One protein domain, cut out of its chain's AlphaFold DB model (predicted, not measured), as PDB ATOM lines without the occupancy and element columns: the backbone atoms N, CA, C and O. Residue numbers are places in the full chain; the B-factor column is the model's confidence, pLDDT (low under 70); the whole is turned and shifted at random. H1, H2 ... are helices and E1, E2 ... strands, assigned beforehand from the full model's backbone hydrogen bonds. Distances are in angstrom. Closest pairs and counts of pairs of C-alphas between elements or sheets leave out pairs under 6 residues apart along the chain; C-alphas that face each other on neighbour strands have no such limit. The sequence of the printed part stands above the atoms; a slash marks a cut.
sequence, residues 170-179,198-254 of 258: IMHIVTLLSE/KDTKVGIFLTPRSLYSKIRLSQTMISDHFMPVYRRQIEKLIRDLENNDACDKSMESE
ATOM      1  N   ILE A 170     177.319 263.335 192.941       86.31
ATOM      2  CA  ILE A 170     177.495 262.039 192.277       86.31
ATOM      3  C   ILE A 170     178.483 261.210 193.090       86.31
ATOM      4  O   ILE A 170     179.605 261.657 193.317       86.31
ATOM      5  N   MET A 171     178.073 260.020 193.521       90.00
ATOM      6  CA  MET A 171     178.916 259.093 194.272       90.00
ATOM      7  C   MET A 171     179.120 257.799 193.481       90.00
ATOM      8  O   MET A 171     178.172 257.300 192.882       90.00
ATOM      9  N   HIS A 172     180.339 257.259 193.483       87.38
ATOM     10  CA  HIS A 172     180.665 255.962 192.889       87.38
ATOM     11  C   HIS A 172     181.002 254.947 193.963       87.38
ATOM     12  O   HIS A 172     181.749 255.246 194.892       87.38
ATOM     13  N   ILE A 173     180.500 253.736 193.765       88.25
ATOM     14  CA  ILE A 173     180.871 252.561 194.539       88.25
ATOM     15  C   ILE A 173     182.015 251.881 193.788       88.25
ATOM     16  O   ILE A 173     181.867 251.539 192.614       88.25
ATOM     17  N   VAL A 174     183.167 251.734 194.436       87.12
ATOM     18  CA  VAL A 174     184.364 251.127 193.843       87.12
ATOM     19  C   VAL A 174     184.840 249.994 194.736       87.12
ATOM     20  O   VAL A 174     184.965 250.154 195.950       87.12
ATOM     21  N   THR A 175     185.120 248.846 194.126       85.56
ATOM     22  CA  THR A 175     185.753 247.711 194.794       85.56
ATOM     23  C   THR A 175     187.264 247.925 194.832       85.56
ATOM     24  O   THR A 175     187.909 248.018 193.790       85.56
ATOM     25  N   LEU A 176     187.825 248.008 196.031       83.06
ATOM     26  CA  LEU A 176     189.255 248.061 196.301       83.06
ATOM     27  C   LEU A 176     189.743 246.641 196.597       83.06
ATOM     28  O   LEU A 176     189.124 245.908 197.370       83.06
ATOM     29  N   LEU A 177     190.855 246.243 195.987       80.25
ATOM     30  CA  LEU A 177     191.550 245.033 196.406       80.25
ATOM     31  C   LEU A 177     192.337 245.384 197.669       80.25
ATOM     32  O   LEU A 177     193.125 246.328 197.656       80.25
ATOM     33  N   SER A 178     192.085 244.659 198.758       66.31
ATOM     34  CA  SER A 178     192.950 244.731 199.929       66.31
ATOM     35  C   SER A 178     194.206 243.929 199.604       66.31
ATOM     36  O   SER A 178     194.151 242.706 199.509       66.31
ATOM     37  N   GLU A 179     195.315 244.616 199.346       56.62
ATOM     38  CA  GLU A 179     196.633 243.988 199.328       56.62
ATOM     39  C   GLU A 179     197.037 243.820 200.792       56.62
ATOM     40  O   GLU A 179     197.429 244.775 201.463       56.62
ATOM     41  N   LYS A 198     189.472 236.773 197.920       59.59
ATOM     42  CA  LYS A 198     190.288 237.926 198.315       59.59
ATOM     43  C   LYS A 198     189.354 238.996 198.878       59.59
ATOM     44  O   LYS A 198     188.406 239.400 198.189       59.59
ATOM     45  N   ASP A 199     189.600 239.426 200.110       66.06
ATOM     46  CA  ASP A 199     188.752 240.394 200.796       66.06
ATOM     47  C   ASP A 199     188.805 241.736 200.065       66.06
ATOM     48  O   ASP A 199     189.718 242.551 200.175       66.06
ATOM     49  N   THR A 200     187.807 241.941 199.217       76.00
ATOM     50  CA  THR A 200     187.680 243.130 198.384       76.00
ATOM     51  C   THR A 200     186.858 244.176 199.119       76.00
ATOM     52  O   THR A 200     185.633 244.080 199.184       76.00
ATOM     53  N   LYS A 201     187.499 245.184 199.702       83.81
ATOM     54  CA  LYS A 201     186.797 246.254 200.418       83.81
ATOM     55  C   LYS A 201     186.037 247.147 199.438       83.81
ATOM     56  O   LYS A 201     186.583 247.548 198.417       83.81
ATOM     57  N   VAL A 202     184.791 247.501 199.734       85.62
ATOM     58  CA  VAL A 202     184.005 248.420 198.892       85.62
ATOM     59  C   VAL A 202     184.045 249.830 199.488       85.62
ATOM     60  O   VAL A 202     183.897 250.000 200.694       85.62
ATOM     61  N   GLY A 203     184.276 250.849 198.654       87.44
ATOM     62  CA  GLY A 203     184.352 252.256 199.066       87.44
ATOM     63  C   GLY A 203     183.440 253.175 198.251       87.44
ATOM     64  O   GLY A 203     183.164 252.905 197.082       87.44
ATOM     65  N   ILE A 204     182.992 254.275 198.869       90.50
ATOM     66  CA  ILE A 204     182.167 255.315 198.234       90.50
ATOM     67  C   ILE A 204     183.020 256.556 197.961       90.50
ATOM     68  O   ILE A 204     183.613 257.124 198.879       90.50
ATOM     69  N   PHE A 205     183.033 257.021 196.713       90.50
ATOM     70  CA  PHE A 205     183.826 258.171 196.277       90.50
ATOM     71  C   PHE A 205     182.953 259.259 195.665       90.50
ATOM     72  O   PHE A 205     182.095 258.988 194.830       90.50
ATOM     73  N   LEU A 206     183.197 260.511 196.050       90.62
ATOM     74  CA  LEU A 206     182.536 261.669 195.456       90.62
ATOM     75  C   LEU A 206     183.200 262.032 194.123       90.62
ATOM     76  O   LEU A 206     184.381 262.376 194.093       90.62
ATOM     77  N   THR A 207     182.422 262.055 193.044       86.25
ATOM     78  CA  THR A 207     182.919 262.394 191.706       86.25
ATOM     79  C   THR A 207     182.399 263.760 191.243       86.25
ATOM     80  O   THR A 207     181.193 264.025 191.295       86.25
ATOM     81  N   PRO A 208     183.279 264.658 190.752       87.12
ATOM     82  CA  PRO A 208     182.866 265.937 190.184       87.12
ATOM     83  C   PRO A 208     181.943 265.786 188.964       87.12
ATOM     84  O   PRO A 208     182.242 265.062 188.014       87.12
ATOM     85  N   ARG A 209     180.858 266.570 188.923       81.12
ATOM     86  CA  ARG A 209     179.879 266.569 187.812       81.12
ATOM     87  C   ARG A 209     180.471 266.992 186.461       81.12
ATOM     88  O   ARG A 209     179.934 266.638 185.417       81.12
ATOM     89  N   SER A 210     181.584 267.728 186.463       81.31
ATOM     90  CA  SER A 210     182.304 268.136 185.247       81.31
ATOM     91  C   SER A 210     182.917 266.961 184.474       81.31
ATOM     92  O   SER A 210     183.205 267.094 183.282       81.31
ATOM     93  N   LEU A 211     183.112 265.808 185.122       79.06
ATOM     94  CA  LEU A 211     183.579 264.589 184.460       79.06
ATOM     95  C   LEU A 211     182.445 263.913 183.680       79.06
ATOM     96  O   LEU A 211     182.659 263.452 182.563       79.06
ATOM     97  N   TYR A 212     181.221 263.972 184.204       75.31
ATOM     98  CA  TYR A 212     180.034 263.387 183.580       75.31
ATOM     99  C   TYR A 212     179.577 264.111 182.318       75.31
ATOM    100  O   TYR A 212     179.104 263.469 181.386       75.31
ATOM    101  N   SER A 213     179.811 265.423 182.212       70.88
ATOM    102  CA  SER A 213     179.532 266.167 180.972       70.88
ATOM    103  C   SER A 213     180.374 265.710 179.770       70.88
ATOM    104  O   SER A 213     180.113 266.135 178.648       70.88
ATOM    105  N   LYS A 214     181.401 264.880 179.992       71.94
ATOM    106  CA  LYS A 214     182.279 264.336 178.946       71.94
ATOM    107  C   LYS A 214     181.981 262.872 178.613       71.94
ATOM    108  O   LYS A 214     182.551 262.356 177.654       71.94
ATOM    109  N   ILE A 215     181.113 262.209 179.378       71.38
ATOM    110  CA  ILE A 215     180.774 260.802 179.166       71.38
ATOM    111  C   ILE A 215     179.755 260.726 178.027       71.38
ATOM    112  O   ILE A 215     178.651 261.254 178.126       71.38
ATOM    113  N   ARG A 216     180.138 260.079 176.925       72.25
ATOM    114  CA  ARG A 216     179.222 259.697 175.847       72.25
ATOM    115  C   ARG A 216     178.919 258.218 176.022       72.25
ATOM    116  O   ARG A 216     179.804 257.397 175.810       72.25
ATOM    117  N   LEU A 217     177.699 257.898 176.435       70.12
ATOM    118  CA  LEU A 217     177.255 256.512 176.524       70.12
ATOM    119  C   LEU A 217     177.053 255.990 175.096       70.12
ATOM    120  O   LEU A 217     176.357 256.624 174.301       70.12
ATOM    121  N   SER A 218     177.692 254.877 174.737       71.75
ATOM    122  CA  SER A 218     177.341 254.166 173.504       71.75
ATOM    123  C   SER A 218     175.986 253.476 173.686       71.75
ATOM    124  O   SER A 218     175.594 253.155 174.804       71.75
ATOM    125  N   GLN A 219     175.278 253.180 172.593       73.56
ATOM    126  CA  GLN A 219     174.013 252.432 172.658       73.56
ATOM    127  C   GLN A 219     174.174 251.073 173.372       73.56
ATOM    128  O   GLN A 219     173.254 250.595 174.025       73.56
ATOM    129  N   THR A 220     175.365 250.477 173.287       71.25
ATOM    130  CA  THR A 220     175.724 249.210 173.938       71.25
ATOM    131  C   THR A 220     175.990 249.341 175.440       71.25
ATOM    132  O   THR A 220     175.910 248.350 176.154       71.25
ATOM    133  N   MET A 221     176.253 250.545 175.966       66.25
ATOM    134  CA  MET A 221     176.425 250.732 177.414       66.25
ATOM    135  C   MET A 221     175.130 250.498 178.197       66.25
ATOM    136  O   MET A 221     175.183 250.202 179.387       66.25
ATOM    137  N   ILE A 222     173.970 250.608 177.546       64.50
ATOM    138  CA  ILE A 222     172.677 250.300 178.167       64.50
ATOM    139  C   ILE A 222     172.572 248.804 178.499       64.50
ATOM    140  O   ILE A 222     172.042 248.465 179.552       64.50
ATOM    141  N   SER A 223     173.115 247.915 177.658       64.50
ATOM    142  CA  SER A 223     173.129 246.468 177.926       64.50
ATOM    143  C   SER A 223     174.212 246.045 178.923       64.50
ATOM    144  O   SER A 223     174.007 245.085 179.659       64.50
ATOM    145  N   ASP A 224     175.326 246.782 179.003       61.75
ATOM    146  CA  ASP A 224     176.387 246.531 179.997       61.75
ATOM    147  C   ASP A 224     175.991 246.984 181.412       61.75
ATOM    148  O   ASP A 224     176.582 246.555 182.401       61.75
ATOM    149  N   HIS A 225     174.946 247.807 181.535       64.56
ATOM    150  CA  HIS A 225     174.373 248.239 182.809       64.56
ATOM    151  C   HIS A 225     173.526 247.161 183.507       64.56
ATOM    152  O   HIS A 225     172.685 247.488 184.345       64.56
ATOM    153  N   PHE A 226     173.740 245.876 183.215       59.81
ATOM    154  CA  PHE A 226     173.059 244.809 183.938       59.81
ATOM    155  C   PHE A 226     173.403 244.907 185.438       59.81
ATOM    156  O   PHE A 226     174.538 244.714 185.879       59.81
ATOM    157  N   MET A 227     172.384 245.250 186.231       72.94
ATOM    158  CA  MET A 227     172.448 245.611 187.650       72.94
ATOM    159  C   MET A 227     172.844 244.527 188.674       72.94
ATOM    160  O   MET A 227     173.055 244.913 189.826       72.94
ATOM    161  N   PRO A 228     173.005 243.217 188.381       77.75
ATOM    162  CA  PRO A 228     173.335 242.252 189.433       77.75
ATOM    163  C   PRO A 228     174.662 242.512 190.140       77.75
ATOM    164  O   PRO A 228     174.760 242.292 191.345       77.75
ATOM    165  N   VAL A 229     175.687 242.984 189.424       80.69
ATOM    166  CA  VAL A 229     176.990 243.287 190.041       80.69
ATOM    167  C   VAL A 229     176.863 244.482 190.981       80.69
ATOM    168  O   VAL A 229     177.311 244.422 192.122       80.69
ATOM    169  N   TYR A 230     176.180 245.530 190.524       82.81
ATOM    170  CA  TYR A 230     175.911 246.721 191.322       82.81
ATOM    171  C   TYR A 230     175.090 246.393 192.576       82.81
ATOM    172  O   TYR A 230     175.446 246.807 193.678       82.81
ATOM    173  N   ARG A 231     174.051 245.560 192.431       85.62
ATOM    174  CA  ARG A 231     173.243 245.054 193.546       85.62
ATOM    175  C   ARG A 231     174.107 244.337 194.585       85.62
ATOM    176  O   ARG A 231     174.059 244.698 195.755       85.62
ATOM    177  N   ARG A 232     174.949 243.388 194.160       87.38
ATOM    178  CA  ARG A 232     175.855 242.655 195.065       87.38
ATOM    179  C   ARG A 232     176.826 243.586 195.794       87.38
ATOM    180  O   ARG A 232     177.107 243.377 196.972       87.38
ATOM    181  N   GLN A 233     177.344 244.608 195.109       85.50
ATOM    182  CA  GLN A 233     178.247 245.595 195.710       85.50
ATOM    183  C   GLN A 233     177.541 246.453 196.764       85.50
ATOM    184  O   GLN A 233     178.119 246.684 197.823       85.50
ATOM    185  N   ILE A 234     176.297 246.875 196.516       87.81
ATOM    186  CA  ILE A 234     175.485 247.589 197.514       87.81
ATOM    187  C   ILE A 234     175.184 246.692 198.713       87.81
ATOM    188  O   ILE A 234     175.391 247.109 199.846       87.81
ATOM    189  N   GLU A 235     174.732 245.459 198.484       89.62
ATOM    190  CA  GLU A 235     174.429 244.505 199.560       89.62
ATOM    191  C   GLU A 235     175.668 244.200 200.420       89.62
ATOM    192  O   GLU A 235     175.567 244.030 201.635       89.62
ATOM    193  N   LYS A 236     176.860 244.139 199.812       88.56
ATOM    194  CA  LYS A 236     178.126 244.028 200.549       88.56
ATOM    195  C   LYS A 236     178.420 245.291 201.360       88.56
ATOM    196  O   LYS A 236     178.699 245.186 202.546       88.56
ATOM    197  N   LEU A 237     178.308 246.464 200.741       88.94
ATOM    198  CA  LEU A 237     178.563 247.747 201.392       88.94
ATOM    199  C   LEU A 237     177.651 247.981 202.606       88.94
ATOM    200  O   LEU A 237     178.127 248.459 203.628       88.94
ATOM    201  N   ILE A 238     176.366 247.627 202.513       90.00
ATOM    202  CA  ILE A 238     175.421 247.737 203.635       90.00
ATOM    203  C   ILE A 238     175.882 246.863 204.806       90.00
ATOM    204  O   ILE A 238     176.015 247.370 205.914       90.00
ATOM    205  N   ARG A 239     176.213 245.590 204.551       90.69
ATOM    206  CA  ARG A 239     176.721 244.678 205.590       90.69
ATOM    207  C   ARG A 239     178.008 245.189 206.225       90.69
ATOM    208  O   ARG A 239     178.149 245.126 207.441       90.69
ATOM    209  N   ASP A 240     178.937 245.704 205.420       87.44
ATOM    210  CA  ASP A 240     180.183 246.274 205.930       87.44
ATOM    211  C   ASP A 240     179.883 247.456 206.867       87.44
ATOM    212  O   ASP A 240     180.423 247.510 207.969       87.44
ATOM    213  N   LEU A 241     178.994 248.375 206.479       86.56
ATOM    214  CA  LEU A 241     178.609 249.519 207.314       86.56
ATOM    215  C   LEU A 241     177.912 249.088 208.615       86.56
ATOM    216  O   LEU A 241     178.306 249.540 209.686       86.56
ATOM    217  N   GLU A 242     176.954 248.163 208.542       88.88
ATOM    218  CA  GLU A 242     176.245 247.632 209.717       88.88
ATOM    219  C   GLU A 242     177.192 246.934 210.707       88.88
ATOM    220  O   GLU A 242     177.061 247.100 211.923       88.88
ATOM    221  N   ASN A 243     178.176 246.185 210.198       83.69
ATOM    222  CA  ASN A 243     179.181 245.515 211.023       83.69
ATOM    223  C   ASN A 243     180.125 246.509 211.721       83.69
ATOM    224  O   ASN A 243     180.468 246.299 212.885       83.69
ATOM    225  N   ASN A 244     180.533 247.589 211.042       78.25
ATOM    226  CA  ASN A 244     181.341 248.646 211.665       78.25
ATOM    227  C   ASN A 244     180.544 249.357 212.773       78.25
ATOM    228  O   ASN A 244     181.045 249.486 213.887       78.25
ATOM    229  N   ASP A 245     179.274 249.694 212.524       75.31
ATOM    230  CA  ASP A 245     178.400 250.312 213.530       75.31
ATOM    231  C   ASP A 245     178.184 249.411 214.761       75.31
ATOM    232  O   ASP A 245     178.023 249.900 215.881       75.31
ATOM    233  N   ALA A 246     178.138 248.087 214.578       70.88
ATOM    234  CA  ALA A 246     178.038 247.129 215.680       70.88
ATOM    235  C   ALA A 246     179.349 247.011 216.481       70.88
ATOM    236  O   ALA A 246     179.308 246.866 217.705       70.88
ATOM    237  N   CYS A 247     180.502 247.105 215.811       62.91
ATOM    238  CA  CYS A 247     181.821 247.105 216.446       62.91
ATOM    239  C   CYS A 247     182.044 248.375 217.285       62.91
ATOM    240  O   CYS A 247     182.433 248.273 218.453       62.91
ATOM    241  N   ASP A 248     181.689 249.545 216.748       64.12
ATOM    242  CA  ASP A 248     181.812 250.830 217.448       64.12
ATOM    243  C   ASP A 248     180.940 250.871 218.720       64.12
ATOM    244  O   ASP A 248     181.395 251.294 219.786       64.12
ATOM    245  N   LYS A 249     179.720 250.316 218.662       65.62
ATOM    246  CA  LYS A 249     178.826 250.191 219.832       65.62
ATOM    247  C   LYS A 249     179.359 249.233 220.903       65.62
ATOM    248  O   LYS A 249     179.120 249.455 222.091       65.62
ATOM    249  N   SER A 250     180.072 248.172 220.511       59.69
ATOM    250  CA  SER A 250     180.709 247.246 221.459       59.69
ATOM    251  C   SER A 250     181.832 247.942 222.230       59.69
ATOM    252  O   SER A 250     181.928 247.775 223.446       59.69
ATOM    253  N   MET A 251     182.629 248.771 221.551       59.62
ATOM    254  CA  MET A 251     183.718 249.520 222.180       59.62
ATOM    255  C   MET A 251     183.215 250.620 223.126       59.62
ATOM    256  O   MET A 251     183.778 250.789 224.206       59.62
ATOM    257  N   GLU A 252     182.118 251.316 222.808       57.78
ATOM    258  CA  GLU A 252     181.517 252.298 223.733       57.78
ATOM    259  C   GLU A 252     180.959 251.652 225.013       57.78
ATOM    260  O   GLU A 252     181.023 252.247 226.091       57.78
ATOM    261  N   SER A 253     180.462 250.412 224.932       58.00
ATOM    262  CA  SER A 253     179.917 249.701 226.097       58.00
ATOM    263  C   SER A 253     180.982 249.181 227.076       58.00
ATOM    264  O   SER A 253     180.705 249.073 228.272       58.00
ATOM    265  N   GLU A 254     182.208 248.920 226.610       54.31
ATOM    266  CA  GLU A 254     183.325 248.511 227.475       54.31
ATOM    267  C   GLU A 254     183.977 249.702 228.194       54.31
ATOM    268  O   GLU A 254     184.434 249.559 229.328       54.31
TER     269      GLU A 254
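Overview. This is residues 170 to 179 and 198 to 254 of the 258 residues of a protein of Solanum tuberosum (UniProt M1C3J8). A ladder of two antiparallel strands, E1 and E2, packs on residues 230 to 240 of one long helix, H3, whose residues 241 to 254 stick out as an arm. From E2 the chain swings through short H1 and H2 in a wide, open loop to H3. The 67 printed residues, ordered E1, E2, H1, H2, H3, are mixed, helices and strands, and only just extended, close to loose: radius of gyration of the C-alphas 16.4 A, spans 55 by 26 by 22 A.

Arrangement. E1, residues 170 to 177, and E2, residues 200 to 207, are antiparallel at 153 degrees; N 174 and O 203, 2.9 A apart, are within hydrogen-bond range. The closest C-alphas of E2 and H3, residues 228 to 254, are those of Val 202 and Leu 237, 6.0 A. H1, residues 209 to 212, and H2, residues 221 to 224, are apart from H3, where every O i to N i+4 pair is within range.

Along the chain. E1 measures 22.4 A from C-alpha 170 at (177.495, 262.039, 192.277), E2 20.9 A, and H3 39.8 A to C-alpha 254 at (183.325, 248.511, 227.475).

Size, cuts and confidence. Residues 180 to 197 are not printed; C-alphas 179 and 198 are 8.8 A apart. Residues 178 to 179, 198 to 199, 221 to 226 and 247 to 254 have pLDDT under 70.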